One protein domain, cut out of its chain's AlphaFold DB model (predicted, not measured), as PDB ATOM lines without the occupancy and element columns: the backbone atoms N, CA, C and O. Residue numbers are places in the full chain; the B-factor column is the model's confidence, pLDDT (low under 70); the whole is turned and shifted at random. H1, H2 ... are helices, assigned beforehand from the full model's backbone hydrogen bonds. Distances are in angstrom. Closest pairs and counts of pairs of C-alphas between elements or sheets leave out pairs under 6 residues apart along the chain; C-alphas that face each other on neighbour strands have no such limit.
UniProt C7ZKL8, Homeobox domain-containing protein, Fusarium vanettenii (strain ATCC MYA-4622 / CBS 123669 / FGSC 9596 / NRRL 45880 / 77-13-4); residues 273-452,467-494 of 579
ATOM      1  N   PRO A 273     175.818 165.915 174.786       77.19
ATOM      2  CA  PRO A 273     175.525 167.189 175.444       77.19
ATOM      3  C   PRO A 273     174.602 166.995 176.648       77.19
ATOM      4  O   PRO A 273     173.709 166.139 176.627       77.19
ATOM      5  N   ARG A 274     174.815 167.790 177.696       77.75
ATOM      6  CA  ARG A 274     174.096 167.707 178.979       77.75
ATOM      7  C   ARG A 274     173.106 168.847 179.174       77.75
ATOM      8  O   ARG A 274     172.176 168.744 179.980       77.75
ATOM      9  N   THR A 275     173.309 169.945 178.457       85.88
ATOM     10  CA  THR A 275     172.521 171.171 178.582       85.88
ATOM     11  C   THR A 275     172.050 171.650 177.213       85.88
ATOM     12  O   THR A 275     172.662 171.335 176.193       85.88
ATOM     13  N   ALA A 276     170.945 172.407 177.188       89.56
ATOM     14  CA  ALA A 276     170.447 173.022 175.957       89.56
ATOM     15  C   ALA A 276     171.523 173.901 175.310       89.56
ATOM     16  O   ALA A 276     171.696 173.864 174.100       89.56
ATOM     17  N   TYR A 277     172.266 174.635 176.147       89.88
ATOM     18  CA  TYR A 277     173.373 175.486 175.730       89.88
ATOM     19  C   TYR A 277     174.458 174.687 174.999       89.88
ATOM     20  O   TYR A 277     174.761 175.002 173.860       89.88
ATOM     21  N   GLU A 278     174.971 173.602 175.591       85.75
ATOM     22  CA  GLU A 278     175.992 172.760 174.947       85.75
ATOM     23  C   GLU A 278     175.523 172.191 173.600       85.75
ATOM     24  O   GLU A 278     176.278 172.193 172.630       85.75
ATOM     25  N   LEU A 279     174.275 171.707 173.529       88.06
ATOM     26  CA  LEU A 279     173.713 171.149 172.296       88.06
ATOM     27  C   LEU A 279     173.586 172.223 171.211       88.06
ATOM     28  O   LEU A 279     174.036 172.010 170.087       88.06
ATOM     29  N   LEU A 280     173.003 173.374 171.556       91.06
ATOM     30  CA  LEU A 280     172.843 174.500 170.638       91.06
ATOM     31  C   LEU A 280     174.199 175.009 170.155       91.06
ATOM     32  O   LEU A 280     174.380 175.166 168.953       91.06
ATOM     33  N   SER A 281     175.167 175.193 171.052       87.31
ATOM     34  CA  SER A 281     176.510 175.646 170.685       87.31
ATOM     35  C   SER A 281     177.200 174.674 169.731       87.31
ATOM     36  O   SER A 281     177.767 175.100 168.727       87.31
ATOM     37  N   LEU A 282     177.108 173.363 169.971       83.38
ATOM     38  CA  LEU A 282     177.696 172.358 169.081       83.38
ATOM     39  C   LEU A 282     177.089 172.375 167.674       83.38
ATOM     40  O   LEU A 282     177.834 172.301 166.693       83.38
ATOM     41  N   GLU A 283     175.764 172.459 167.572       88.75
ATOM     42  CA  GLU A 283     175.042 172.438 166.294       88.75
ATOM     43  C   GLU A 283     175.149 173.757 165.524       88.75
ATOM     44  O   GLU A 283     175.276 173.736 164.298       88.75
ATOM     45  N   LEU A 284     175.143 174.897 166.221       90.94
ATOM     46  CA  LEU A 284     175.339 176.213 165.612       90.94
ATOM     47  C   LEU A 284     176.763 176.374 165.097       90.94
ATOM     48  O   LEU A 284     176.941 176.799 163.962       90.94
ATOM     49  N   MET A 285     177.772 175.952 165.862       83.69
ATOM     50  CA  MET A 285     179.153 175.961 165.371       83.69
ATOM     51  C   MET A 285     179.306 175.109 164.108       83.69
ATOM     52  O   MET A 285     179.973 175.528 163.168       83.69
ATOM     53  N   HIS A 286     178.654 173.944 164.050       83.94
ATOM     54  CA  HIS A 286     178.669 173.110 162.845       83.94
ATOM     55  C   HIS A 286     177.981 173.772 161.648       83.94
ATOM     56  O   HIS A 286     178.455 173.668 160.519       83.94
ATOM     57  N   TYR A 287     176.866 174.461 161.885       89.44
ATOM     58  CA  TYR A 287     176.192 175.229 160.846       89.44
ATOM     59  C   TYR A 287     177.081 176.359 160.309       89.44
ATOM     60  O   TYR A 287     177.258 176.469 159.097       89.44
ATOM     61  N   MET A 288     177.675 177.162 161.196       85.56
ATOM     62  CA  MET A 288     178.537 178.289 160.819       85.56
ATOM     63  C   MET A 288     179.764 177.824 160.033       85.56
ATOM     64  O   MET A 288     180.155 178.467 159.062       85.56
ATOM     65  N   GLU A 289     180.335 176.687 160.426       76.69
ATOM     66  CA  GLU A 289     181.434 176.025 159.728       76.69
ATOM     67  C   GLU A 289     181.049 175.635 158.295       76.69
ATOM     68  O   GLU A 289     181.719 176.036 157.347       76.69
ATOM     69  N   ASN A 290     179.941 174.909 158.122       81.88
ATOM     70  CA  ASN A 290     179.485 174.501 156.791       81.88
ATOM     71  C   ASN A 290     179.141 175.716 155.915       81.88
ATOM     72  O   ASN A 290     179.514 175.762 154.746       81.88
ATOM     73  N   HIS A 291     178.490 176.729 156.491       83.38
ATOM     74  CA  HIS A 291     178.154 177.963 155.783       83.38
ATOM     75  C   HIS A 291     179.408 178.695 155.293       83.38
ATOM     76  O   HIS A 291     179.460 179.142 154.145       83.38
ATOM     77  N   TYR A 292     180.431 178.812 156.143       79.31
ATOM     78  CA  TYR A 292     181.693 179.447 155.773       79.31
ATOM     79  C   TYR A 292     182.389 178.710 154.629       79.31
ATOM     80  O   TYR A 292     182.957 179.343 153.745       79.31
ATOM     81  N   GLU A 293     182.308 177.386 154.592       72.38
ATOM     82  CA  GLU A 293     182.919 176.597 153.520       72.38
ATOM     83  C   GLU A 293     182.213 176.726 152.184       72.38
ATOM     84  O   GLU A 293     182.864 176.765 151.141       72.38
ATOM     85  N   GLU A 294     180.890 176.800 152.210       79.00
ATOM     86  CA  GLU A 294     180.090 176.928 150.999       79.00
ATOM     87  C   GLU A 294     180.155 178.345 150.421       79.00
ATOM     88  O   GLU A 294     180.196 178.522 149.203       79.00
ATOM     89  N   THR A 295     180.176 179.361 151.286       83.50
ATOM     90  CA  THR A 295     180.014 180.767 150.879       83.50
ATOM     91  C   THR A 295     181.294 181.597 150.976       83.50
ATOM     92  O   THR A 295     181.374 182.673 150.384       83.50
ATOM     93  N   GLY A 296     182.300 181.130 151.720       76.19
ATOM     94  CA  GLY A 296     183.495 181.899 152.078       76.19
ATOM     95  C   GLY A 296     183.253 182.992 153.128       76.19
ATOM     96  O   GLY A 296     184.163 183.778 153.396       76.19
ATOM     97  N   ALA A 297     182.048 183.080 153.703       79.38
ATOM     98  CA  ALA A 297     181.650 184.115 154.654       79.38
ATOM     99  C   ALA A 297     180.849 183.538 155.830       79.38
ATOM    100  O   ALA A 297     180.235 182.475 155.740       79.38
ATOM    101  N   LEU A 298     180.855 184.244 156.962       78.94
ATOM    102  CA  LEU A 298     180.037 183.852 158.107       78.94
ATOM    103  C   LEU A 298     178.563 184.203 157.898       78.94
ATOM    104  O   LEU A 298     178.269 185.219 157.264       78.94
ATOM    105  N   PRO A 299     177.646 183.391 158.455       88.19
ATOM    106  CA  PRO A 299     176.225 183.704 158.434       88.19
ATOM    107  C   PRO A 299     175.928 184.963 159.263       88.19
ATOM    108  O   PRO A 299     176.620 185.263 160.243       88.19
ATOM    109  N   GLY A 300     174.886 185.703 158.882       86.12
ATOM    110  CA  GLY A 300     174.399 186.856 159.638       86.12
ATOM    111  C   GLY A 300     173.701 186.452 160.942       86.12
ATOM    112  O   GLY A 300     173.419 185.282 161.187       86.12
ATOM    113  N   ASN A 301     173.368 187.430 161.795       86.94
ATOM    114  CA  ASN A 301     172.667 187.137 163.060       86.94
ATOM    115  C   ASN A 301     171.295 186.495 162.827       86.94
ATOM    116  O   ASN A 301     170.928 185.589 163.570       86.94
ATOM    117  N   ASP A 302     170.577 186.950 161.799       91.25
ATOM    118  CA  ASP A 302     169.260 186.423 161.438       91.25
ATOM    119  C   ASP A 302     169.366 184.973 160.952       91.25
ATOM    120  O   ASP A 302     168.539 184.145 161.321       91.25
ATOM    121  N   ASP A 303     170.424 184.640 160.205       92.19
ATOM    122  CA  ASP A 303     170.701 183.276 159.745       92.19
ATOM    123  C   ASP A 303     171.006 182.346 160.930       92.19
ATOM    124  O   ASP A 303     170.437 181.258 161.049       92.19
ATOM    125  N   VAL A 304     171.849 182.798 161.867       93.19
ATOM    126  CA  VAL A 304     172.167 182.053 163.098       93.19
ATOM    127  C   VAL A 304     170.923 181.886 163.976       93.19
ATOM    128  O   VAL A 304     170.689 180.801 164.508       93.19
ATOM    129  N   GLN A 305     170.092 182.924 164.114       95.19
ATOM    130  CA  GLN A 305     168.852 182.856 164.891       95.19
ATOM    131  C   GLN A 305     167.819 181.930 164.241       95.19
ATOM    132  O   GLN A 305     167.175 181.146 164.946       95.19
ATOM    133  N   LEU A 306     167.678 181.980 162.914       94.00
ATOM    134  CA  LEU A 306     166.828 181.069 162.154       94.00
ATOM    135  C   LEU A 306     167.269 179.621 162.379       94.00
ATOM    136  O   LEU A 306     166.438 178.765 162.693       94.00
ATOM    137  N   GLU A 307     168.569 179.349 162.290       95.25
ATOM    138  CA  GLU A 307     169.097 178.006 162.505       95.25
ATOM    139  C   GLU A 307     168.925 177.539 163.956       95.25
ATOM    140  O   GLU A 307     168.524 176.399 164.200       95.25
ATOM    141  N   ALA A 308     169.127 178.424 164.934       95.69
ATOM    142  CA  ALA A 308     168.867 178.132 166.342       95.69
ATOM    143  C   ALA A 308     167.393 177.759 166.580       95.69
ATOM    144  O   ALA A 308     167.103 176.792 167.292       95.69
ATOM    145  N   CYS A 309     166.456 178.461 165.932       93.00
ATOM    146  CA  CYS A 309     165.036 178.106 165.956       93.00
ATOM    147  C   CYS A 309     164.791 176.719 165.341       93.00
ATOM    148  O   CYS A 309     164.085 175.907 165.941       93.00
ATOM    149  N   ARG A 310     165.401 176.411 164.185       90.62
ATOM    150  CA  ARG A 310     165.285 175.092 163.529       90.62
ATOM    151  C   ARG A 310     165.782 173.963 164.433       90.62
ATOM    152  O   ARG A 310     165.109 172.937 164.524       90.62
ATOM    153  N   ILE A 311     166.902 174.154 165.138       91.88
ATOM    154  CA  ILE A 311     167.445 173.176 166.099       91.88
ATOM    155  C   ILE A 311     166.464 172.938 167.251       91.88
ATOM    156  O   ILE A 311     166.168 171.783 167.569       91.88
ATOM    157  N   ILE A 312     165.938 174.008 167.860       90.31
ATOM    158  CA  ILE A 312     164.976 173.897 168.968       90.31
ATOM    159  C   ILE A 312     163.735 173.134 168.517       90.31
ATOM    160  O   ILE A 312     163.367 172.150 169.155       90.31
ATOM    161  N   PHE A 313     163.112 173.545 167.412       85.06
ATOM    162  CA  PHE A 313     161.887 172.899 166.947       85.06
ATOM    163  C   PHE A 313     162.135 171.446 166.555       85.06
ATOM    164  O   PHE A 313     161.339 170.584 166.921       85.06
ATOM    165  N   ALA A 314     163.255 171.136 165.895       80.88
ATOM    166  CA  ALA A 314     163.628 169.757 165.593       80.88
ATOM    167  C   ALA A 314     163.793 168.908 166.870       80.88
ATOM    168  O   ALA A 314     163.319 167.773 166.906       80.88
ATOM    169  N   SER A 315     164.394 169.462 167.930       84.25
ATOM    170  CA  SER A 315     164.542 168.805 169.238       84.25
ATOM    171  C   SER A 315     163.204 168.570 169.951       84.25
ATOM    172  O   SER A 315     162.939 167.482 170.472       84.25
ATOM    173  N   GLU A 316     162.322 169.570 169.945       79.06
ATOM    174  CA  GLU A 316     160.993 169.485 170.559       79.06
ATOM    175  C   GLU A 316     160.127 168.423 169.899       79.06
ATOM    176  O   GLU A 316     159.315 167.774 170.566       79.06
ATOM    177  N   VAL A 317     160.313 168.175 168.603       68.62
ATOM    178  CA  VAL A 317     159.539 167.101 167.996       68.62
ATOM    179  C   VAL A 317     159.983 165.721 168.446       68.62
ATOM    180  O   VAL A 317     159.153 164.840 168.653       68.62
ATOM    181  N   LEU A 318     161.289 165.523 168.595       68.19
ATOM    182  CA  LEU A 318     161.811 164.255 169.095       68.19
ATOM    183  C   LEU A 318     161.292 163.997 170.524       68.19
ATOM    184  O   LEU A 318     160.886 162.885 170.848       68.19
ATOM    185  N   SER A 319     161.179 165.069 171.312       66.31
ATOM    186  CA  SER A 319     160.670 165.076 172.691       66.31
ATOM    187  C   SER A 319     159.151 164.823 172.807       66.31
ATOM    188  O   SER A 319     158.688 164.174 173.738       66.31
ATOM    189  N   SER A 320     158.349 165.306 171.854       54.69
ATOM    190  CA  SER A 320     156.870 165.301 171.907       54.69
ATOM    191  C   SER A 320     156.208 163.983 171.481       54.69
ATOM    192  O   SER A 320     155.041 163.960 171.080       54.69
ATOM    193  N   MET A 321     156.935 162.863 171.537       51.06
ATOM    194  CA  MET A 321     156.364 161.519 171.382       51.06
ATOM    195  C   MET A 321     155.679 161.000 172.656       51.06
ATOM    196  O   MET A 321     154.934 160.022 172.569       51.06
ATOM    197  N   GLU A 322     155.859 161.680 173.789       50.44
ATOM    198  CA  GLU A 322     155.134 161.464 175.048       50.44
ATOM    199  C   GLU A 322     154.014 162.508 175.228       50.44
ATOM    200  O   GLU A 322     154.012 163.539 174.554       50.44
ATOM    201  N   GLU A 323     153.015 162.197 176.066       45.66
ATOM    202  CA  GLU A 323     151.785 162.989 176.237       45.66
ATOM    203  C   GLU A 323     152.036 164.499 176.403       45.66
ATOM    204  O   GLU A 323     153.041 164.892 176.998       45.66
ATOM    205  N   PRO A 324     151.125 165.359 175.900       43.00
ATOM    206  CA  PRO A 324     151.290 166.804 175.973       43.00
ATOM    207  C   PRO A 324     151.389 167.248 177.434       43.00
ATOM    208  O   PRO A 324     150.391 167.303 178.153       43.00
ATOM    209  N   GLU A 325     152.600 167.580 177.881       47.53
ATOM    210  CA  GLU A 325     152.768 168.294 179.136       47.53
ATOM    211  C   GLU A 325     152.070 169.649 179.019       47.53
ATOM    212  O   GLU A 325     152.168 170.355 178.015       47.53
ATOM    213  N   THR A 326     151.351 170.015 180.074       45.72
ATOM    214  CA  THR A 326     150.472 171.186 180.109       45.72
ATOM    215  C   THR A 326     151.198 172.524 179.977       45.72
ATOM    216  O   THR A 326     150.518 173.533 179.858       45.72
ATOM    217  N   ASN A 327     152.539 172.563 180.002       51.56
ATOM    218  CA  ASN A 327     153.335 173.767 179.754       51.56
ATOM    219  C   ASN A 327     154.728 173.408 179.203       51.56
ATOM    220  O   ASN A 327     155.379 172.529 179.771       51.56
ATOM    221  N   PRO A 328     155.232 174.101 178.163       55.66
ATOM    222  CA  PRO A 328     156.612 173.942 177.732       55.66
ATOM    223  C   PRO A 328     157.585 174.316 178.866       55.66
ATOM    224  O   PRO A 328     157.287 175.184 179.692       55.66
ATOM    225  N   PRO A 329     158.767 173.682 178.913       62.66
ATOM    226  CA  PRO A 329     159.818 174.007 179.873       62.66
ATOM    227  C   PRO A 329     160.202 175.491 179.796       62.66
ATOM    228  O   PRO A 329     160.610 176.014 178.760       62.66
ATOM    229  N   ALA A 330     160.111 176.164 180.933       73.94
ATOM    230  CA  ALA A 330     160.524 177.543 181.113       73.94
ATOM    231  C   ALA A 330     162.033 177.739 180.881       73.94
ATOM    232  O   ALA A 330     162.842 177.264 181.679       73.94
ATOM    233  N   SER A 331     162.426 178.471 179.836       92.12
ATOM    234  CA  SER A 331     163.821 178.881 179.648       92.12
ATOM    235  C   SER A 331     163.931 180.206 178.916       92.12
ATOM    236  O   SER A 331     163.514 180.322 177.768       92.12
ATOM    237  N   TRP A 332     164.582 181.184 179.540       94.75
ATOM    238  CA  TRP A 332     164.861 182.463 178.898       94.75
ATOM    239  C   TRP A 332     165.794 182.323 177.690       94.75
ATOM    240  O   TRP A 332     165.705 183.124 176.768       94.75
ATOM    241  N   LEU A 333     166.632 181.277 177.629       95.25
ATOM    242  CA  LEU A 333     167.415 180.972 176.425       95.25
ATOM    243  C   LEU A 333     166.488 180.675 175.239       95.25
ATOM    244  O   LEU A 333     166.720 181.169 174.136       95.25
ATOM    245  N   ARG A 334     165.420 179.900 175.470       93.62
ATOM    246  CA  ARG A 334     164.388 179.649 174.460       93.62
ATOM    247  C   ARG A 334     163.705 180.951 174.055       93.62
ATOM    248  O   ARG A 334     163.614 181.220 172.863       93.62
ATOM    249  N   ASP A 335     163.280 181.744 175.040       93.25
ATOM    250  CA  ASP A 335     162.569 183.009 174.825       93.25
ATOM    251  C   ASP A 335     163.387 183.982 173.959       93.25
ATOM    252  O   ASP A 335     162.842 184.607 173.053       93.25
ATOM    253  N   ILE A 336     164.702 184.073 174.193       94.56
ATOM    254  CA  ILE A 336     165.616 184.892 173.386       94.56
ATOM    255  C   ILE A 336     165.713 184.366 171.957       94.56
ATOM    256  O   ILE A 336     165.564 185.142 171.012       94.56
ATOM    257  N   ILE A 337     165.952 183.065 171.778       95.00
ATOM    258  CA  ILE A 337     166.152 182.484 170.444       95.00
ATOM    259  C   ILE A 337     164.887 182.640 169.597       95.00
ATOM    260  O   ILE A 337     164.977 183.065 168.447       95.00
ATOM    261  N   THR A 338     163.707 182.399 170.170       91.94
ATOM    262  CA  THR A 338     162.423 182.534 169.462       91.94
ATOM    263  C   THR A 338     161.774 183.913 169.600       91.94
ATOM    264  O   THR A 338     160.578 184.061 169.358       91.94
ATOM    265  N   SER A 339     162.540 184.933 169.995       91.38
ATOM    266  CA  SER A 339     162.023 186.293 170.201       91.38
ATOM    267  C   SER A 339     161.571 186.971 168.907       91.38
ATOM    268  O   SER A 339     160.666 187.802 168.945       91.38
ATOM    269  N   ASN A 340     162.171 186.619 167.764       91.69
ATOM    270  CA  ASN A 340     161.802 187.156 166.461       91.69
ATOM    271  C   ASN A 340     160.655 186.323 165.845       91.69
ATOM    272  O   ASN A 340     160.886 185.165 165.469       91.69
ATOM    273  N   PRO A 341     159.431 186.875 165.701       89.06
ATOM    274  CA  PRO A 341     158.293 186.113 165.199       89.06
ATOM    275  C   PRO A 341     158.453 185.683 163.742       89.06
ATOM    276  O   PRO A 341     158.036 184.580 163.403       89.06
ATOM    277  N   SER A 342     159.063 186.505 162.878       90.94
ATOM    278  CA  SER A 342     159.202 186.162 161.457       90.94
ATOM    279  C   SER A 342     160.156 184.987 161.266       90.94
ATOM    280  O   SER A 342     159.796 184.023 160.594       90.94
ATOM    281  N   LEU A 343     161.318 185.013 161.927       91.38
ATOM    282  CA  LEU A 343     162.299 183.924 161.873       91.38
ATOM    283  C   LEU A 343     161.784 182.657 162.560       91.38
ATOM    284  O   LEU A 343     161.954 181.558 162.041       91.38
ATOM    285  N   SER A 344     161.090 182.794 163.693       87.94
ATOM    286  CA  SER A 344     160.496 181.645 164.390       87.94
ATOM    287  C   SER A 344     159.429 180.962 163.535       87.94
ATOM    288  O   SER A 344     159.405 179.737 163.433       87.94
ATOM    289  N   GLN A 345     158.568 181.741 162.872       81.75
ATOM    290  CA  GLN A 345     157.593 181.214 161.917       81.75
ATOM    291  C   GLN A 345     158.309 180.593 160.711       81.75
ATOM    292  O   GLN A 345     157.981 179.476 160.325       81.75
ATOM    293  N   GLN A 346     159.331 181.244 160.155       84.50
ATOM    294  CA  GLN A 346     160.113 180.694 159.046       84.50
ATOM    295  C   GLN A 346     160.777 179.359 159.404       84.50
ATOM    296  O   GLN A 346     160.762 178.447 158.586       84.50
ATOM    297  N   ALA A 347     161.320 179.204 160.612       85.75
ATOM    298  CA  ALA A 347     161.883 177.937 161.075       85.75
ATOM    299  C   ALA A 347     160.804 176.863 161.276       85.75
ATOM    300  O   ALA A 347     161.011 175.709 160.904       85.75
ATOM    301  N   LEU A 348     159.643 177.233 161.821       76.69
ATOM    302  CA  LEU A 348     158.521 176.319 162.059       76.69
ATOM    303  C   LEU A 348     157.889 175.818 160.746       76.69
ATOM    304  O   LEU A 348     157.608 174.628 160.588       76.69
ATOM    305  N   PHE A 349     157.703 176.727 159.787       70.38
ATOM    306  CA  PHE A 349     157.164 176.466 158.449       70.38
ATOM    307  C   PHE A 349     158.258 176.278 157.395       70.38
ATOM    308  O   PHE A 349     157.969 176.271 156.198       70.38
ATOM    309  N   GLY A 350     159.503 176.063 157.816       66.44
ATOM    310  CA  GLY A 350     160.635 175.688 156.973       66.44
ATOM    311  C   GLY A 350     160.836 174.169 156.949       66.44
ATOM    312  O   GLY A 350     160.180 173.450 157.717       66.44
ATOM    313  N   PRO A 351     161.670 173.633 156.044       66.19
ATOM    314  CA  PRO A 351     162.029 172.222 156.065       66.19
ATOM    315  C   PRO A 351     162.594 171.840 157.435       66.19
ATOM    316  O   PRO A 351     163.507 172.499 157.948       66.19
ATOM    317  N   ILE A 352     162.044 170.772 158.022       66.75
ATOM    318  CA  ILE A 352     162.583 170.208 159.262       66.75
ATOM    319  C   ILE A 352     164.041 169.855 158.993       66.75
ATOM    320  O   ILE A 352     164.334 169.193 157.997       66.75
ATOM    321  N   ARG A 353     164.932 170.312 159.876       77.44
ATOM    322  CA  ARG A 353     166.364 170.027 159.792       77.44
ATOM    323  C   ARG A 353     166.575 168.515 159.679       77.44
ATOM    324  O   ARG A 353     166.162 167.756 160.562       77.44
ATOM    325  N   SER A 354     167.159 168.078 158.568       71.12
ATOM    326  CA  SER A 354     167.470 166.674 158.321       71.12
ATOM    327  C   SER A 354     168.625 166.232 159.209       71.12
ATOM    328  O   SER A 354     169.463 167.029 159.632       71.12
ATOM    329  N   ARG A 355     168.736 164.929 159.472       72.19
ATOM    330  CA  ARG A 355     169.825 164.431 160.320       72.19
ATOM    331  C   ARG A 355     171.210 164.614 159.695       72.19
ATOM    332  O   ARG A 355     172.204 164.633 160.412       72.19
ATOM    333  N   ARG A 356     171.276 164.750 158.370       69.94
ATOM    334  CA  ARG A 356     172.515 165.014 157.624       69.94
ATOM    335  C   ARG A 356     173.048 166.425 157.842       69.94
ATOM    336  O   ARG A 356     174.249 166.634 157.721       69.94
ATOM    337  N   GLU A 357     172.164 167.364 158.175       80.69
ATOM    338  CA  GLU A 357     172.536 168.726 158.568       80.69
ATOM    339  C   GLU A 357     173.057 168.779 160.013       80.69
ATOM    340  O   GLU A 357     173.651 169.778 160.412       80.69
ATOM    341  N   ASN A 358     172.831 167.742 160.826       81.06
ATOM    342  CA  ASN A 358     173.191 167.752 162.241       81.06
ATOM    343  C   ASN A 358     174.627 167.285 162.472       81.06
ATOM    344  O   ASN A 358     175.088 166.293 161.895       81.06
ATOM    345  N   LYS A 359     175.298 167.928 163.427       79.19
ATOM    346  CA  LYS A 359     176.568 167.434 163.966       79.19
ATOM    347  C   LYS A 359     176.356 166.134 164.736       79.19
ATOM    348  O   LYS A 359     177.138 165.195 164.600       79.19
ATOM    349  N   LEU A 360     175.307 166.095 165.549       77.94
ATOM    350  CA  LEU A 360     174.904 164.958 166.363       77.94
ATOM    351  C   LEU A 360     173.878 164.114 165.621       77.94
ATOM    352  O   LEU A 360     172.965 164.626 164.973       77.94
ATOM    353  N   SER A 361     173.941 162.800 165.805       71.75
ATOM    354  CA  SER A 361     172.893 161.911 165.318       71.75
ATOM    355  C   SER A 361     171.529 162.302 165.890       71.75
ATOM    356  O   SER A 361     170.553 162.317 165.152       71.75
ATOM    357  N   SER A 362     171.428 162.677 167.169       76.50
ATOM    358  CA  SER A 362     170.164 163.085 167.797       76.50
ATOM    359  C   SER A 362     170.247 164.469 168.433       76.50
ATOM    360  O   SER A 362     171.190 164.755 169.167       76.50
ATOM    361  N   LEU A 363     169.206 165.280 168.231       82.44
ATOM    362  CA  LEU A 363     169.025 166.583 168.876       82.44
ATOM    363  C   LEU A 363     168.258 166.438 170.200       82.44
ATOM    364  O   LEU A 363     167.277 167.130 170.442       82.44
ATOM    365  N   GLU A 364     168.665 165.504 171.054       78.94
ATOM    366  CA  GLU A 364     168.020 165.239 172.348       78.94
ATOM    367  C   GLU A 364     169.055 165.201 173.468       78.94
ATOM    368  O   GLU A 364     170.154 164.670 173.294       78.94
ATOM    369  N   ILE A 365     168.663 165.656 174.659       78.06
ATOM    370  CA  ILE A 365     169.453 165.466 175.877       78.06
ATOM    371  C   ILE A 365     168.882 164.275 176.638       78.06
ATOM    372  O   ILE A 365     167.754 164.310 177.128       78.06
ATOM    373  N   LYS A 366     169.663 163.201 176.765       69.88
ATOM    374  CA  LYS A 366     169.187 161.989 177.440       69.88
ATOM    375  C   LYS A 366     168.924 162.214 178.925       69.88
ATOM    376  O   LYS A 366     169.670 162.899 179.621       69.88
ATOM    377  N   GLY A 367     167.858 161.577 179.404       70.75
ATOM    378  CA  GLY A 367     167.365 161.734 180.771       70.75
ATOM    379  C   GLY A 367     166.453 162.948 180.959       70.75
ATOM    380  O   GLY A 367     165.876 163.072 182.037       70.75
ATOM    381  N   LYS A 368     166.281 163.783 179.927       75.75
ATOM    382  CA  LYS A 368     165.348 164.908 179.911       75.75
ATOM    383  C   LYS A 368     164.181 164.628 178.968       75.75
ATOM    384  O   LYS A 368     164.374 164.043 177.907       75.75
ATOM    385  N   LYS A 369     162.989 165.057 179.365       73.50
ATOM    386  CA  LYS A 369     161.746 165.028 178.593       73.50
ATOM    387  C   LYS A 369     161.743 166.041 177.460       73.50
ATOM    388  O   LYS A 369     161.037 165.857 176.485       73.50
ATOM    389  N   ASN A 370     162.486 167.133 177.609       81.31
ATOM    390  CA  ASN A 370     162.589 168.194 176.617       81.31
ATOM    391  C   ASN A 370     163.958 168.886 176.715       81.31
ATOM    392  O   ASN A 370     164.669 168.764 177.718       81.31
ATOM    393  N   LEU A 371     164.325 169.636 175.671       86.81
ATOM    394  CA  LEU A 371     165.637 170.283 175.552       86.81
ATOM    395  C   LEU A 371     165.976 171.191 176.747       86.81
ATOM    396  O   LEU A 371     167.122 171.238 177.196       86.81
ATOM    397  N   PHE A 372     164.977 171.898 177.277       90.62
ATOM    398  CA  PHE A 372     165.156 172.935 178.293       90.62
ATOM    399  C   PHE A 372     164.854 172.473 179.729       90.62
ATOM    400  O   PHE A 372     164.915 173.289 180.651       90.62
ATOM    401  N   GLU A 373     164.578 171.186 179.967       85.88
ATOM    402  CA  GLU A 373     164.298 170.664 181.309       85.88
ATOM    403  C   GLU A 373     165.513 170.893 182.213       85.88
ATOM    404  O   GLU A 373     166.641 170.501 181.892       85.88
ATOM    405  N   GLY A 374     165.305 171.572 183.343       85.25
ATOM    406  CA  GLY A 374     166.395 171.937 184.247       85.25
ATOM    407  C   GLY A 374     167.489 172.758 183.555       85.25
ATOM    408  O   GLY A 374     168.673 172.474 183.742       85.25
ATOM    409  N   CYS A 375     167.112 173.711 182.694       90.44
ATOM    410  CA  CYS A 375     168.047 174.609 182.016       90.44
ATOM    411  C   CYS A 375     168.928 175.360 183.041       90.44
ATOM    412  O   CYS A 375     168.391 176.146 183.827       90.44
ATOM    413  N   PRO A 376     170.266 175.178 183.032       90.38
ATOM    414  CA  PRO A 376     171.145 175.843 183.998       90.38
ATOM    415  C   PRO A 376     171.126 177.366 183.877       90.38
ATOM    416  O   PRO A 376     171.110 178.053 184.888       90.38
ATOM    417  N   LEU A 377     171.046 177.891 182.650       92.94
ATOM    418  CA  LEU A 377     170.969 179.331 182.403       92.94
ATOM    419  C   LEU A 377     169.738 179.957 183.084       92.94
ATOM    420  O   LEU A 377     169.845 180.994 183.736       92.94
ATOM    421  N   GLU A 378     168.574 179.302 182.980       94.62
ATOM    422  CA  GLU A 378     167.348 179.717 183.681       94.62
ATOM    423  C   GLU A 378     167.539 179.645 185.201       94.62
ATOM    424  O   GLU A 378     167.180 180.585 185.909       94.62
ATOM    425  N   ALA A 379     168.121 178.555 185.706       92.50
ATOM    426  CA  ALA A 379     168.328 178.350 187.136       92.50
ATOM    427  C   ALA A 379     169.268 179.398 187.760       92.50
ATOM    428  O   ALA A 379     168.972 179.902 188.841       92.50
ATOM    429  N   GLU A 380     170.368 179.757 187.098       94.25
ATOM    430  CA  GLU A 380     171.307 180.761 187.616       94.25
ATOM    431  C   GLU A 380     170.688 182.164 187.663       94.25
ATOM    432  O   GLU A 380     170.796 182.848 188.680       94.25
ATOM    433  N   LEU A 381     169.942 182.573 186.628       95.25
ATOM    434  CA  LEU A 381     169.261 183.873 186.650       95.25
ATOM    435  C   LEU A 381     168.155 183.922 187.721       95.25
ATOM    436  O   LEU A 381     167.943 184.958 188.353       95.25
ATOM    437  N   ARG A 382     167.475 182.797 187.988       94.75
ATOM    438  CA  ARG A 382     166.519 182.679 189.106       94.75
ATOM    439  C   ARG A 382     167.193 182.847 190.462       94.75
ATOM    440  O   ARG A 382     166.701 183.632 191.266       94.75
ATOM    441  N   LYS A 383     168.335 182.188 190.693       94.69
ATOM    442  CA  LYS A 383     169.107 182.330 191.942       94.69
ATOM    443  C   LYS A 383     169.491 183.782 192.214       94.69
ATOM    444  O   LYS A 383     169.434 184.221 193.360       94.69
ATOM    445  N   PHE A 384     169.848 184.539 191.177       95.25
ATOM    446  CA  PHE A 384     170.120 185.971 191.309       95.25
ATOM    447  C   PHE A 384     168.890 186.752 191.798       95.25
ATOM    448  O   PHE A 384     168.993 187.537 192.745       95.25
ATOM    449  N   VAL A 385     167.715 186.513 191.204       94.62
ATOM    450  CA  VAL A 385     166.455 187.150 191.626       94.62
ATOM    451  C   VAL A 385     166.088 186.760 193.058       94.62
ATOM    452  O   VAL A 385     165.755 187.633 193.857       94.62
ATOM    453  N   GLU A 386     166.196 185.481 193.410       93.81
ATOM    454  CA  GLU A 386     165.925 184.978 194.763       93.81
ATOM    455  C   GLU A 386     166.849 185.637 195.799       93.81
ATOM    456  O   GLU A 386     166.389 186.102 196.843       93.81
ATOM    457  N   ALA A 387     168.144 185.766 195.494       93.69
ATOM    458  CA  ALA A 387     169.103 186.446 196.363       93.69
ATOM    459  C   ALA A 387     168.748 187.929 196.570       93.69
ATOM    460  O   ALA A 387     168.822 188.440 197.688       93.69
ATOM    461  N   LYS A 388     168.315 188.624 195.514       92.94
ATOM    462  CA  LYS A 388     167.859 190.022 195.576       92.94
ATOM    463  C   LYS A 388     166.585 190.176 196.411       92.94
ATOM    464  O   LYS A 388     166.510 191.069 197.256       92.94
ATOM    465  N   GLN A 389     165.622 189.274 196.238       91.56
ATOM    466  CA  GLN A 389     164.384 189.250 197.020       91.56
ATOM    467  C   GLN A 389     164.652 188.993 198.509       91.56
ATOM    468  O   GLN A 389     164.062 189.667 199.353       91.56
ATOM    469  N   LEU A 390     165.590 188.099 198.848       92.62
ATOM    470  CA  LEU A 390     166.029 187.865 200.233       92.62
ATOM    471  C   LEU A 390     166.667 189.107 200.876       92.62
ATOM    472  O   LEU A 390     166.563 189.294 202.086       92.62
ATOM    473  N   LEU A 391     167.281 189.979 200.074       93.00
ATOM    474  CA  LEU A 391     167.810 191.279 200.507       93.00
ATOM    475  C   LEU A 391     166.739 192.388 200.549       93.00
ATOM    476  O   LEU A 391     167.073 193.554 200.765       93.00
ATOM    477  N   GLY A 392     165.461 192.057 200.337       88.25
ATOM    478  CA  GLY A 392     164.347 193.008 200.335       88.25
ATOM    479  C   GLY A 392     164.224 193.839 199.054       88.25
ATOM    480  O   GLY A 392     163.455 194.799 199.024       88.25
ATOM    481  N   GLN A 393     164.958 193.498 197.990       87.38
ATOM    482  CA  GLN A 393     164.881 194.175 196.693       87.38
ATOM    483  C   GLN A 393     163.844 193.479 195.804       87.38
ATOM    484  O   GLN A 393     164.141 192.503 195.120       87.38
ATOM    485  N   THR A 394     162.606 193.979 195.817       79.81
ATOM    486  CA  THR A 394     161.491 193.425 195.023       79.81
ATOM    487  C   THR A 394     161.366 194.037 193.627       79.81
ATOM    488  O   THR A 394     160.699 193.471 192.764       79.81
ATOM    489  N   THR A 395     162.015 195.179 193.392       86.94
ATOM    490  CA  THR A 395     162.065 195.851 192.090       86.94
ATOM    491  C   THR A 395     163.456 195.666 191.502       86.94
ATOM    492  O   THR A 395     164.418 196.252 191.989       86.94
ATOM    493  N   ILE A 396     163.559 194.838 190.463       90.19
ATOM    494  CA  ILE A 396     164.801 194.588 189.726       90.19
ATOM    495  C   ILE A 396     164.626 195.165 188.325       90.19
ATOM    496  O   ILE A 396     163.632 194.874 187.654       90.19
ATOM    497  N   LYS A 397     165.558 196.010 187.889       91.25
ATOM    498  CA  LYS A 397     165.486 196.644 186.573       91.25
ATOM    499  C   LYS A 397     165.902 195.684 185.451       91.25
ATOM    500  O   LYS A 397     166.612 194.705 185.683       91.25
ATOM    501  N   ASN A 398     165.453 195.966 184.227       92.06
ATOM    502  CA  ASN A 398     165.760 195.130 183.063       92.06
ATOM    503  C   ASN A 398     167.258 195.132 182.723       92.06
ATOM    504  O   ASN A 398     167.787 194.080 182.374       92.06
ATOM    505  N   ASP A 399     167.948 196.261 182.895       90.06
ATOM    506  CA  ASP A 399     169.397 196.356 182.709       90.06
ATOM    507  C   ASP A 399     170.137 195.439 183.686       90.06
ATOM    508  O   ASP A 399     171.016 194.696 183.259       90.06
ATOM    509  N   GLU A 400     169.753 195.399 184.965       92.56
ATOM    510  CA  GLU A 400     170.351 194.469 185.936       92.56
ATOM    511  C   GLU A 400     170.174 193.001 185.514       92.56
ATOM    512  O   GLU A 400     171.132 192.227 185.566       92.56
ATOM    513  N   LEU A 401     168.978 192.623 185.049       94.75
ATOM    514  CA  LEU A 401     168.697 191.260 184.582       94.75
ATOM    515  C   LEU A 401     169.473 190.907 183.305       94.75
ATOM    516  O   LEU A 401     169.988 189.795 183.202       94.75
ATOM    517  N   GLN A 402     169.597 191.835 182.352       94.88
ATOM    518  CA  GLN A 402     170.393 191.637 181.134       94.88
ATOM    519  C   GLN A 402     171.886 191.482 181.455       94.88
ATOM    520  O   GLN A 402     172.532 190.572 180.936       94.88
ATOM    521  N   HIS A 403     172.439 192.318 182.341       91.25
ATOM    522  CA  HIS A 403     173.841 192.211 182.757       91.25
ATOM    523  C   HIS A 403     174.128 190.873 183.444       91.25
ATOM    524  O   HIS A 403     175.158 190.250 183.171       91.25
ATOM    525  N   GLU A 404     173.221 190.409 184.305       95.56
ATOM    526  CA  GLU A 404     173.385 189.111 184.954       95.56
ATOM    527  C   GLU A 404     173.234 187.952 183.965       95.56
ATOM    528  O   GLU A 404     174.049 187.033 183.984       95.56
ATOM    529  N   ALA A 405     172.279 188.011 183.035       95.56
ATOM    530  CA  ALA A 405     172.152 187.005 181.982       95.56
ATOM    531  C   ALA A 405     173.437 186.896 181.137       95.56
ATOM    532  O   ALA A 405     173.922 185.789 180.898       95.56
ATOM    533  N   CYS A 406     174.057 188.024 180.767       92.31
ATOM    534  CA  CYS A 406     175.357 188.041 180.086       92.31
ATOM    535  C   CYS A 406     176.461 187.366 180.915       92.31
ATOM    536  O   CYS A 406     177.263 186.604 180.371       92.31
ATOM    537  N   ARG A 407     176.510 187.619 182.231       91.19
ATOM    538  CA  ARG A 407     177.461 186.959 183.144       91.19
ATOM    539  C   ARG A 407     177.238 185.449 183.163       91.19
ATOM    540  O   ARG A 407     178.199 184.699 183.022       91.19
ATOM    541  N   VAL A 408     175.985 185.015 183.284       92.56
ATOM    542  CA  VAL A 408     175.595 183.600 183.328       92.56
ATOM    543  C   VAL A 408     176.026 182.859 182.056       92.56
ATOM    544  O   VAL A 408     176.589 181.769 182.167       92.56
ATOM    545  N   VAL A 409     175.846 183.448 180.864       89.94
ATOM    546  CA  VAL A 409     176.346 182.864 179.598       89.94
ATOM    547  C   VAL A 409     177.863 182.700 179.639       89.94
ATOM    548  O   VAL A 409     178.361 181.592 179.443       89.94
ATOM    549  N   LYS A 410     178.603 183.766 179.973       84.81
ATOM    550  CA  LYS A 410     180.076 183.739 180.027       84.81
ATOM    551  C   LYS A 410     180.610 182.716 181.034       84.81
ATOM    552  O   LYS A 410     181.561 181.999 180.747       84.81
ATOM    553  N   THR A 411     180.008 182.622 182.219       84.62
ATOM    554  CA  THR A 411     180.413 181.632 183.229       84.62
ATOM    555  C   THR A 411     180.099 180.208 182.780       84.62
ATOM    556  O   THR A 411     180.921 179.316 182.979       84.62
ATOM    557  N   THR A 412     178.943 179.990 182.148       84.25
ATOM    558  CA  THR A 412     178.565 178.672 181.617       84.25
ATOM    559  C   THR A 412     179.536 178.218 180.532       84.25
ATOM    560  O   THR A 412     179.949 177.061 180.544       84.25
ATOM    561  N   GLU A 413     179.961 179.131 179.658       78.69
ATOM    562  CA  GLU A 413     180.957 178.864 178.616       78.69
ATOM    563  C   GLU A 413     182.290 178.379 179.202       78.69
ATOM    564  O   GLU A 413     182.790 177.315 178.839       78.69
ATOM    565  N   ILE A 414     182.809 179.095 180.205       75.19
ATOM    566  CA  ILE A 414     184.058 178.733 180.895       75.19
ATOM    567  C   ILE A 414     183.982 177.319 181.499       75.19
ATOM    568  O   ILE A 414     184.975 176.588 181.501       75.19
ATOM    569  N   VAL A 415     182.815 176.932 182.024       68.94
ATOM    570  CA  VAL A 415     182.593 175.624 182.661       68.94
ATOM    571  C   VAL A 415     182.389 174.503 181.637       68.94
ATOM    572  O   VAL A 415     182.819 173.377 181.895       68.94
ATOM    573  N   ALA A 416     181.757 174.782 180.493       64.06
ATOM    574  CA  ALA A 416     181.433 173.780 179.478       64.06
ATOM    575  C   ALA A 416     182.694 173.158 178.849       64.06
ATOM    576  O   ALA A 416     182.749 171.938 178.702       64.06
ATOM    577  N   SER A 417     183.718 173.967 178.543       55.94
ATOM    578  CA  SER A 417     185.105 173.560 178.235       55.94
ATOM    579  C   SER A 417     185.883 174.744 177.648       55.94
ATOM    580  O   SER A 417     185.302 175.532 176.919       55.94
ATOM    581  N   LYS A 418     187.215 174.801 177.828       50.12
ATOM    582  CA  LYS A 418     188.143 175.771 177.187       50.12
ATOM    583  C   LYS A 418     188.249 175.669 175.643       50.12
ATOM    584  O   LYS A 418     189.248 176.097 175.078       50.12
ATOM    585  N   GLN A 419     187.278 175.057 174.972       48.69
ATOM    586  CA  GLN A 419     187.244 174.887 173.521       48.69
ATOM    587  C   GLN A 419     186.043 175.654 172.949       48.69
ATOM    588  O   GLN A 419     184.950 175.112 172.825       48.69
ATOM    589  N   SER A 420     186.301 176.909 172.583       54.09
ATOM    590  CA  SER A 420     185.878 177.459 171.291       54.09
ATOM    591  C   SER A 420     184.372 177.607 170.990       54.09
ATOM    592  O   SER A 420     184.012 177.504 169.815       54.09
ATOM    593  N   TYR A 421     183.485 177.901 171.958       59.09
ATOM    594  CA  TYR A 421     182.133 178.420 171.643       59.09
ATOM    595  C   TYR A 421     181.992 179.933 171.851       59.09
ATOM    596  O   TYR A 421     180.870 180.449 171.866       59.09
ATOM    597  N   ASP A 422     183.108 180.668 171.921       69.62
ATOM    598  CA  ASP A 422     183.125 182.128 172.090       69.62
ATOM    599  C   ASP A 422     182.204 182.842 171.092       69.62
ATOM    600  O   ASP A 422     181.526 183.804 171.442       69.62
ATOM    601  N   ILE A 423     182.104 182.332 169.861       78.00
ATOM    602  CA  ILE A 423     181.249 182.911 168.822       78.00
ATOM    603  C   ILE A 423     179.761 182.819 169.192       78.00
ATOM    604  O   ILE A 423     179.040 183.815 169.109       78.00
ATOM    605  N   VAL A 424     179.299 181.649 169.641       85.75
ATOM    606  CA  VAL A 424     177.897 181.436 170.037       85.75
ATOM    607  C   VAL A 424     177.585 182.196 171.325       85.75
ATOM    608  O   VAL A 424     176.534 182.831 171.423       85.75
ATOM    609  N   ALA A 425     178.509 182.194 172.289       85.69
ATOM    610  CA  ALA A 425     178.379 182.957 173.526       85.69
ATOM    611  C   ALA A 425     178.251 184.464 173.248       85.69
ATOM    612  O   ALA A 425     177.356 185.123 173.777       85.69
ATOM    613  N   ASN A 426     179.100 185.008 172.374       84.31
ATOM    614  CA  ASN A 426     179.073 186.415 171.973       84.31
ATOM    615  C   ASN A 426     177.799 186.774 171.198       84.31
ATOM    616  O   ASN A 426     177.215 187.830 171.444       84.31
ATOM    617  N   TRP A 427     177.336 185.895 170.305       89.94
ATOM    618  CA  TRP A 427     176.049 186.060 169.627       89.94
ATOM    619  C   TRP A 427     174.888 186.115 170.633       89.94
ATOM    620  O   TRP A 427     174.077 187.039 170.580       89.94
ATOM    621  N   LEU A 428     174.850 185.215 171.621       91.75
ATOM    622  CA  LEU A 428     173.836 185.236 172.682       91.75
ATOM    623  C   LEU A 428     173.916 186.496 173.550       91.75
ATOM    624  O   LEU A 428     172.885 187.093 173.848       91.75
ATOM    625  N   VAL A 429     175.119 186.933 173.934       89.69
ATOM    626  CA  VAL A 429     175.325 188.189 174.678       89.69
ATOM    627  C   VAL A 429     174.785 189.378 173.889       89.69
ATOM    628  O   VAL A 429     174.111 190.233 174.462       89.69
ATOM    629  N   LYS A 430     175.014 189.422 172.574       88.38
ATOM    630  CA  LYS A 430     174.434 190.459 171.720       88.38
ATOM    631  C   LYS A 430     172.903 190.408 171.755       88.38
ATOM    632  O   LYS A 430     172.283 191.434 172.023       88.38
ATOM    633  N   MET A 431     172.307 189.229 171.567       91.38
ATOM    634  CA  MET A 431     170.850 189.056 171.610       91.38
ATOM    635  C   MET A 431     170.238 189.489 172.952       91.38
ATOM    636  O   MET A 431     169.180 190.117 172.972       91.38
ATOM    637  N   ILE A 432     170.914 189.196 174.071       92.44
ATOM    638  CA  ILE A 432     170.498 189.611 175.421       92.44
ATOM    639  C   ILE A 432     170.413 191.134 175.529       92.44
ATOM    640  O   ILE A 432     169.481 191.648 176.148       92.44
ATOM    641  N   LEU A 433     171.387 191.849 174.963       89.31
ATOM    642  CA  LEU A 433     171.507 193.305 175.071       89.31
ATOM    643  C   LEU A 433     170.650 194.058 174.044       89.31
ATOM    644  O   LEU A 433     170.247 195.188 174.308       89.31
ATOM    645  N   GLU A 434     170.360 193.446 172.897       86.94
ATOM    646  CA  GLU A 434     169.618 194.064 171.789       86.94
ATOM    647  C   GLU A 434     168.123 194.244 172.091       86.94
ATOM    648  O   GLU A 434     167.494 195.178 171.596       86.94
ATOM    649  N   SER A 435     167.545 193.394 172.943       87.00
ATOM    650  CA  SER A 435     166.137 193.480 173.329       87.00
ATOM    651  C   SER A 435     165.914 193.074 174.779       87.00
ATOM    652  O   SER A 435     166.602 192.207 175.312       87.00
ATOM    653  N   SER A 436     164.901 193.671 175.411       90.62
ATOM    654  CA  SER A 436     164.432 193.284 176.747       90.62
ATOM    655  C   SER A 436     163.119 192.495 176.726       90.62
ATOM    656  O   SER A 436     162.688 192.032 177.775       90.62
ATOM    657  N   HIS A 437     162.503 192.268 175.558       89.31
ATOM    658  CA  HIS A 437     161.201 191.585 175.449       89.31
ATOM    659  C   HIS A 437     161.207 190.151 175.992       89.31
ATOM    660  O   HIS A 437     160.229 189.690 176.573       89.31
ATOM    661  N   TRP A 438     162.329 189.442 175.863       91.44
ATOM    662  CA  TRP A 438     162.479 188.096 176.418       91.44
ATOM    663  C   TRP A 438     162.355 188.070 177.955       91.44
ATOM    664  O   TRP A 438     162.007 187.037 178.533       91.44
ATOM    665  N   LEU A 439     162.586 189.207 178.632       93.50
ATOM    666  CA  LEU A 439     162.414 189.319 180.080       93.50
ATOM    667  C   LEU A 439     160.950 189.244 180.499       93.50
ATOM    668  O   LEU A 439     160.702 188.886 181.646       93.50
ATOM    669  N   ASP A 440     159.985 189.545 179.630       90.19
ATOM    670  CA  ASP A 440     158.564 189.505 179.992       90.19
ATOM    671  C   ASP A 440     158.156 188.091 180.422       90.19
ATOM    672  O   ASP A 440     157.577 187.899 181.495       90.19
ATOM    673  N   GLY A 441     158.562 187.089 179.635       89.19
ATOM    674  CA  GLY A 441     158.375 185.679 179.962       89.19
ATOM    675  C   GLY A 441     159.095 185.298 181.253       89.19
ATOM    676  O   GLY A 441     158.486 184.720 182.153       89.19
ATOM    677  N   PHE A 442     160.367 185.671 181.401       92.50
ATOM    678  CA  PHE A 442     161.138 185.365 182.610       92.50
ATOM    679  C   PHE A 442     160.518 185.981 183.874       92.50
ATOM    680  O   PHE A 442     160.295 185.275 184.858       92.50
ATOM    681  N   ARG A 443     160.167 187.271 183.838       92.31
ATOM    682  CA  ARG A 443     159.587 188.035 184.955       92.31
ATOM    683  C   ARG A 443     158.277 187.427 185.441       92.31
ATOM    684  O   ARG A 443     158.092 187.305 186.652       92.31
ATOM    685  N   GLN A 444     157.413 186.981 184.527       90.38
ATOM    686  CA  GLN A 444     156.186 186.259 184.877       90.38
ATOM    687  C   GLN A 444     156.491 184.977 185.660       90.38
ATOM    688  O   GLN A 444     155.841 184.694 186.668       90.38
ATOM    689  N   ARG A 445     157.520 184.230 185.247       89.94
ATOM    690  CA  ARG A 445     157.901 182.959 185.875       89.94
ATOM    691  C   ARG A 445     158.607 183.087 187.227       89.94
ATOM    692  O   ARG A 445     158.707 182.084 187.935       89.94
ATOM    693  N   VAL A 446     159.134 184.265 187.561       90.25
ATOM    694  CA  VAL A 446     159.753 184.571 188.869       90.25
ATOM    695  C   VAL A 446     158.921 185.541 189.713       90.25
ATOM    696  O   VAL A 446     159.381 186.011 190.750       90.25
ATOM    697  N   HIS A 447     157.693 185.838 189.275       88.44
ATOM    698  CA  HIS A 447     156.753 186.731 189.956       88.44
ATOM    699  C   HIS A 447     157.306 188.143 190.224       88.44
ATOM    700  O   HIS A 447     157.015 188.750 191.256       88.44
ATOM    701  N   LEU A 448     158.091 188.689 189.289       88.81
ATOM    702  CA  LEU A 448     158.535 190.083 189.350       88.81
ATOM    703  C   LEU A 448     157.475 191.025 188.736       88.81
ATOM    704  O   LEU A 448     156.881 190.673 187.713       88.81
ATOM    705  N   PRO A 449     157.257 192.237 189.292       85.62
ATOM    706  CA  PRO A 449     156.286 193.207 188.760       85.62
ATOM    707  C   PRO A 449     156.660 193.628 187.339       85.62
ATOM    708  O   PRO A 449     157.846 193.859 187.155       85.62
ATOM    709  N   PRO A 450     155.742 193.787 186.365       80.44
ATOM    710  CA  PRO A 450     156.080 194.193 184.994       80.44
ATOM    711  C   PRO A 450     157.068 195.363 184.952       80.44
ATOM    712  O   PRO A 450     157.020 196.231 185.825       80.44
ATOM    713  N   ALA A 451     157.976 195.371 183.971       72.50
ATOM    714  CA  ALA A 451     158.921 196.474 183.829       72.50
ATOM    715  C   ALA A 451     158.147 197.801 183.787       72.50
ATOM    716  O   ALA A 451     157.156 197.909 183.062       72.50
ATOM    717  N   GLU A 452     158.560 198.783 184.595       61.22
ATOM    718  CA  GLU A 452     157.974 200.119 184.526       61.22
ATOM    719  C   GLU A 452     158.096 200.596 183.078       61.22
ATOM    720  O   GLU A 452     159.181 200.546 182.498       61.22
ATOM    721  N   GLY A 467     183.120 198.381 180.029       33.59
ATOM    722  CA  GLY A 467     183.649 197.759 181.250       33.59
ATOM    723  C   GLY A 467     183.615 196.226 181.237       33.59
ATOM    724  O   GLY A 467     184.490 195.589 181.814       33.59
ATOM    725  N   LEU A 468     182.629 195.629 180.557       38.66
ATOM    726  CA  LEU A 468     182.437 194.171 180.442       38.66
ATOM    727  C   LEU A 468     182.961 193.588 179.119       38.66
ATOM    728  O   LEU A 468     183.072 192.365 178.991       38.66
ATOM    729  N   LEU A 469     183.263 194.456 178.151       38.66
ATOM    730  CA  LEU A 469     183.926 194.148 176.882       38.66
ATOM    731  C   LEU A 469     185.456 194.339 176.953       38.66
ATOM    732  O   LEU A 469     186.163 193.877 176.066       38.66
ATOM    733  N   ARG A 470     186.003 194.974 178.007       34.62
ATOM    734  CA  ARG A 470     187.432 195.352 178.068       34.62
ATOM    735  C   ARG A 470     188.440 194.233 178.324       34.62
ATOM    736  O   ARG A 470     189.632 194.485 178.185       34.62
ATOM    737  N   GLU A 471     187.998 193.033 178.690       31.92
ATOM    738  CA  GLU A 471     188.894 191.877 178.887       31.92
ATOM    739  C   GLU A 471     188.710 190.783 177.827       31.92
ATOM    740  O   GLU A 471     189.294 189.706 177.919       31.92
ATOM    741  N   SER A 472     187.938 191.056 176.776       32.28
ATOM    742  CA  SER A 472     187.785 190.151 175.638       32.28
ATOM    743  C   SER A 472     187.714 190.999 174.378       32.28
ATOM    744  O   SER A 472     186.640 191.404 173.939       32.28
ATOM    745  N   ASN A 473     188.881 191.332 173.823       29.77
ATOM    746  CA  ASN A 473     188.957 191.862 172.468       29.77
ATOM    747  C   ASN A 473     188.227 190.888 171.533       29.77
ATOM    748  O   ASN A 473     188.751 189.806 171.304       29.77
ATOM    749  N   GLN A 474     187.048 191.281 171.031       36.72
ATOM    750  CA  GLN A 474     186.557 191.136 169.646       36.72
ATOM    751  C   GLN A 474     185.019 191.112 169.602       36.72
ATOM    752  O   GLN A 474     184.360 190.119 169.897       36.72
ATOM    753  N   CYS A 475     184.442 192.241 169.180       31.44
ATOM    754  CA  CYS A 475     183.070 192.323 168.686       31.44
ATOM    755  C   CYS A 475     182.912 191.458 167.426       31.44
ATOM    756  O   CYS A 475     183.676 191.622 166.480       31.44
ATOM    757  N   ILE A 476     181.858 190.639 167.347       38.31
ATOM    758  CA  ILE A 476     181.530 189.866 166.132       38.31
ATOM    759  C   ILE A 476     181.125 190.759 164.941       38.31
ATOM    760  O   ILE A 476     181.157 190.297 163.810       38.31
ATOM    761  N   LEU A 477     180.756 192.035 165.134       39.22
ATOM    762  CA  LEU A 477     180.079 192.806 164.071       39.22
ATOM    763  C   LEU A 477     180.657 194.187 163.745       39.22
ATOM    764  O   LEU A 477     180.002 194.963 163.055       39.22
ATOM    765  N   THR A 478     181.869 194.512 164.193       33.03
ATOM    766  CA  THR A 478     182.552 195.748 163.753       33.03
ATOM    767  C   THR A 478     184.032 195.552 163.449       33.03
ATOM    768  O   THR A 478     184.757 196.535 163.345       33.03
ATOM    769  N   VAL A 479     184.502 194.309 163.343       34.12
ATOM    770  CA  VAL A 479     185.880 194.035 162.934       34.12
ATOM    771  C   VAL A 479     185.853 193.726 161.448       34.12
ATOM    772  O   VAL A 479     185.142 192.826 161.007       34.12
ATOM    773  N   ASP A 480     186.600 194.518 160.693       33.22
ATOM    774  CA  ASP A 480     186.913 194.326 159.284       33.22
ATOM    775  C   ASP A 480     187.131 192.829 158.989       33.22
ATOM    776  O   ASP A 480     187.763 192.127 159.782       33.22
ATOM    777  N   ASN A 481     186.619 192.337 157.855       34.91
ATOM    778  CA  ASN A 481     186.661 190.919 157.450       34.91
ATOM    779  C   ASN A 481     188.044 190.242 157.639       34.91
ATOM    780  O   ASN A 481     188.124 189.028 157.811       34.91
ATOM    781  N   GLU A 482     189.133 191.018 157.634       34.03
ATOM    782  CA  GLU A 482     190.506 190.556 157.861       34.03
ATOM    783  C   GLU A 482     190.808 190.126 159.316       34.03
ATOM    784  O   GLU A 482     191.562 189.176 159.520       34.03
ATOM    785  N   GLY A 483     190.215 190.758 160.336       37.12
ATOM    786  CA  GLY A 483     190.454 190.420 161.752       37.12
ATOM    787  C   GLY A 483     189.635 189.225 162.255       37.12
ATOM    788  O   GLY A 483     190.025 188.530 163.193       37.12
ATOM    789  N   ILE A 484     188.512 188.938 161.598       43.38
ATOM    790  CA  ILE A 484     187.742 187.713 161.836       43.38
ATOM    791  C   ILE A 484     188.488 186.530 161.215       43.38
ATOM    792  O   ILE A 484     188.682 185.521 161.883       43.38
ATOM    793  N   ALA A 485     189.022 186.674 159.998       37.22
ATOM    794  CA  ALA A 485     189.846 185.640 159.376       37.22
ATOM    795  C   ALA A 485     191.049 185.229 160.251       37.22
ATOM    796  O   ALA A 485     191.336 184.040 160.346       37.22
ATOM    797  N   SER A 486     191.707 186.163 160.951       38.25
ATOM    798  CA  SER A 486     192.822 185.831 161.856       38.25
ATOM    799  C   SER A 486     192.391 185.093 163.130       38.25
ATOM    800  O   SER A 486     193.132 184.245 163.605       38.25
ATOM    801  N   THR A 487     191.184 185.354 163.638       41.31
ATOM    802  CA  THR A 487     190.581 184.628 164.776       41.31
ATOM    803  C   THR A 487     190.142 183.217 164.371       41.31
ATOM    804  O   THR A 487     190.082 182.300 165.187       41.31
ATOM    805  N   PHE A 488     189.850 183.034 163.082       42.09
ATOM    806  CA  PHE A 488     189.453 181.761 162.495       42.09
ATOM    807  C   PHE A 488     190.638 180.828 162.213       42.09
ATOM    808  O   PHE A 488     190.425 179.631 162.019       42.09
ATOM    809  N   MET A 489     191.870 181.343 162.205       38.59
ATOM    810  CA  MET A 489     193.098 180.577 161.988       38.59
ATOM    811  C   MET A 489     193.800 180.300 163.320       38.59
ATOM    812  O   MET A 489     193.913 181.179 164.166       38.59
ATOM    813  N   SER A 490     194.284 179.073 163.513       40.41
ATOM    814  CA  SER A 490     195.046 178.708 164.708       40.41
ATOM    815  C   SER A 490     196.318 179.560 164.851       40.41
ATOM    816  O   SER A 490     197.054 179.751 163.880       40.41
ATOM    817  N   GLU A 491     196.625 180.003 166.077       36.50
ATOM    818  CA  GLU A 491     197.906 180.645 166.426       36.50
ATOM    819  C   GLU A 491     199.103 179.690 166.267       36.50
ATOM    820  O   GLU A 491     200.249 180.125 166.122       36.50
ATOM    821  N   SER A 492     198.861 178.373 166.244       36.84
ATOM    822  CA  SER A 492     199.863 177.415 165.790       36.84
ATOM    823  C   SER A 492     200.006 177.583 164.281       36.84
ATOM    824  O   SER A 492     199.052 177.309 163.562       36.84
ATOM    825  N   GLY A 493     201.172 178.013 163.788       31.86
ATOM    826  CA  GLY A 493     201.474 178.313 162.375       31.86
ATOM    827  C   GLY A 493     201.316 177.174 161.345       31.86
ATOM    828  O   GLY A 493     202.031 177.148 160.350       31.86
ATOM    829  N   THR A 494     200.402 176.232 161.571       40.12
ATOM    830  CA  THR A 494     199.963 175.135 160.706       40.12
ATOM    831  C   THR A 494     198.867 175.547 159.718       40.12
ATOM    832  O   THR A 494     198.516 174.759 158.845       40.12
TER     833      THR A 494
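This is residues 273 to 452 and 467 to 494 of the 579 residues of the protein "Homeobox domain-containing protein" of Fusarium vanettenii (strain ATCC MYA-4622 / CBS 123669 / FGSC 9596 / NRRL 45880 / 77-13-4) (UniProt C7ZKL8). A compact cluster of crossed helices has the short helix H3 near its middle, with H2, H5 and H8 packed on it and the helical hairpin of H6 and H7 making one side. H1 crosses H2, H4 packs on H2, and H9 lies off at one end, touching no helix, with residues 488 to 494 sticking out beyond it. The 208 printed residues hold nine named helices, H1 to H9 in order along the chain, and no named strand, in the class all helix. The radius of gyration of the C-alphas is 17.8 A, and the C-alphas span 56 by 47 by 31 A.

H1, residues 276 to 295, touches H2, residues 301 to 319, with residues 280 to 288 alone; the closest C-alphas, of Leu 284 and Ala 308, are 6.8 A apart, at a steep tilt of 50 degrees, opposite ways. H2 touches H3, residues 332 to 337, closest at the C-alphas of Gln 305 and Ile 337, 6.2 A. H2 also touches H4, residues 341 to 348, the same way at a steep tilt of 48 degrees, closest at the C-alphas of Arg 310 and Ala 347, 5.1 A. H5, residues 376 to 390, touches H3 with residues 377 to 378 alone; the closest C-alphas, of Trp 332 and Glu 378, are 6.1 A apart. H6, residues 398 to 416, touches H5, closest at the C-alphas of Leu 381 and Ala 405, 6.3 A. H6 and H7, residues 422 to 434, form a hairpin at a shallow tilt of 9 degrees, opposite ways, closest at the C-alphas of Cys 406 and Val 429, 5.4 A. H1 and H7 only just touch, with 3 pairs of C-alphas within 8 A. H8, residues 438 to 445, touches H3, closest at the C-alphas of Asp 335 and Trp 438, 5.3 A. H9, residues 481 to 488, touches no helix. Every O i to N i+4 pair is within hydrogen-bond range in H1 to H7 and H9, and 3 of 4 in H8.

H1 begins at C-alpha 276 at (170.447, 173.022, 175.957) and is 27.9 A long; H2 measures 26.9 A, H5 20.8 A, H6 26.7 A and H7 18.0 A. H9 ends at C-alpha 488 at (189.453, 181.761, 162.495).

The C-alphas of Gly 392 and Thr 494, the two farthest apart, are 56.2 A apart. Residues 453 to 466 are not printed; C-alphas 452 and 467 are 26.0 A apart across this cut. The links H2 to H3 and H4 to H5 are long. Mean pLDDT of the printed part is 76.5; residues under 70 include 317 to 329, 415 to 422 and 467 to 494.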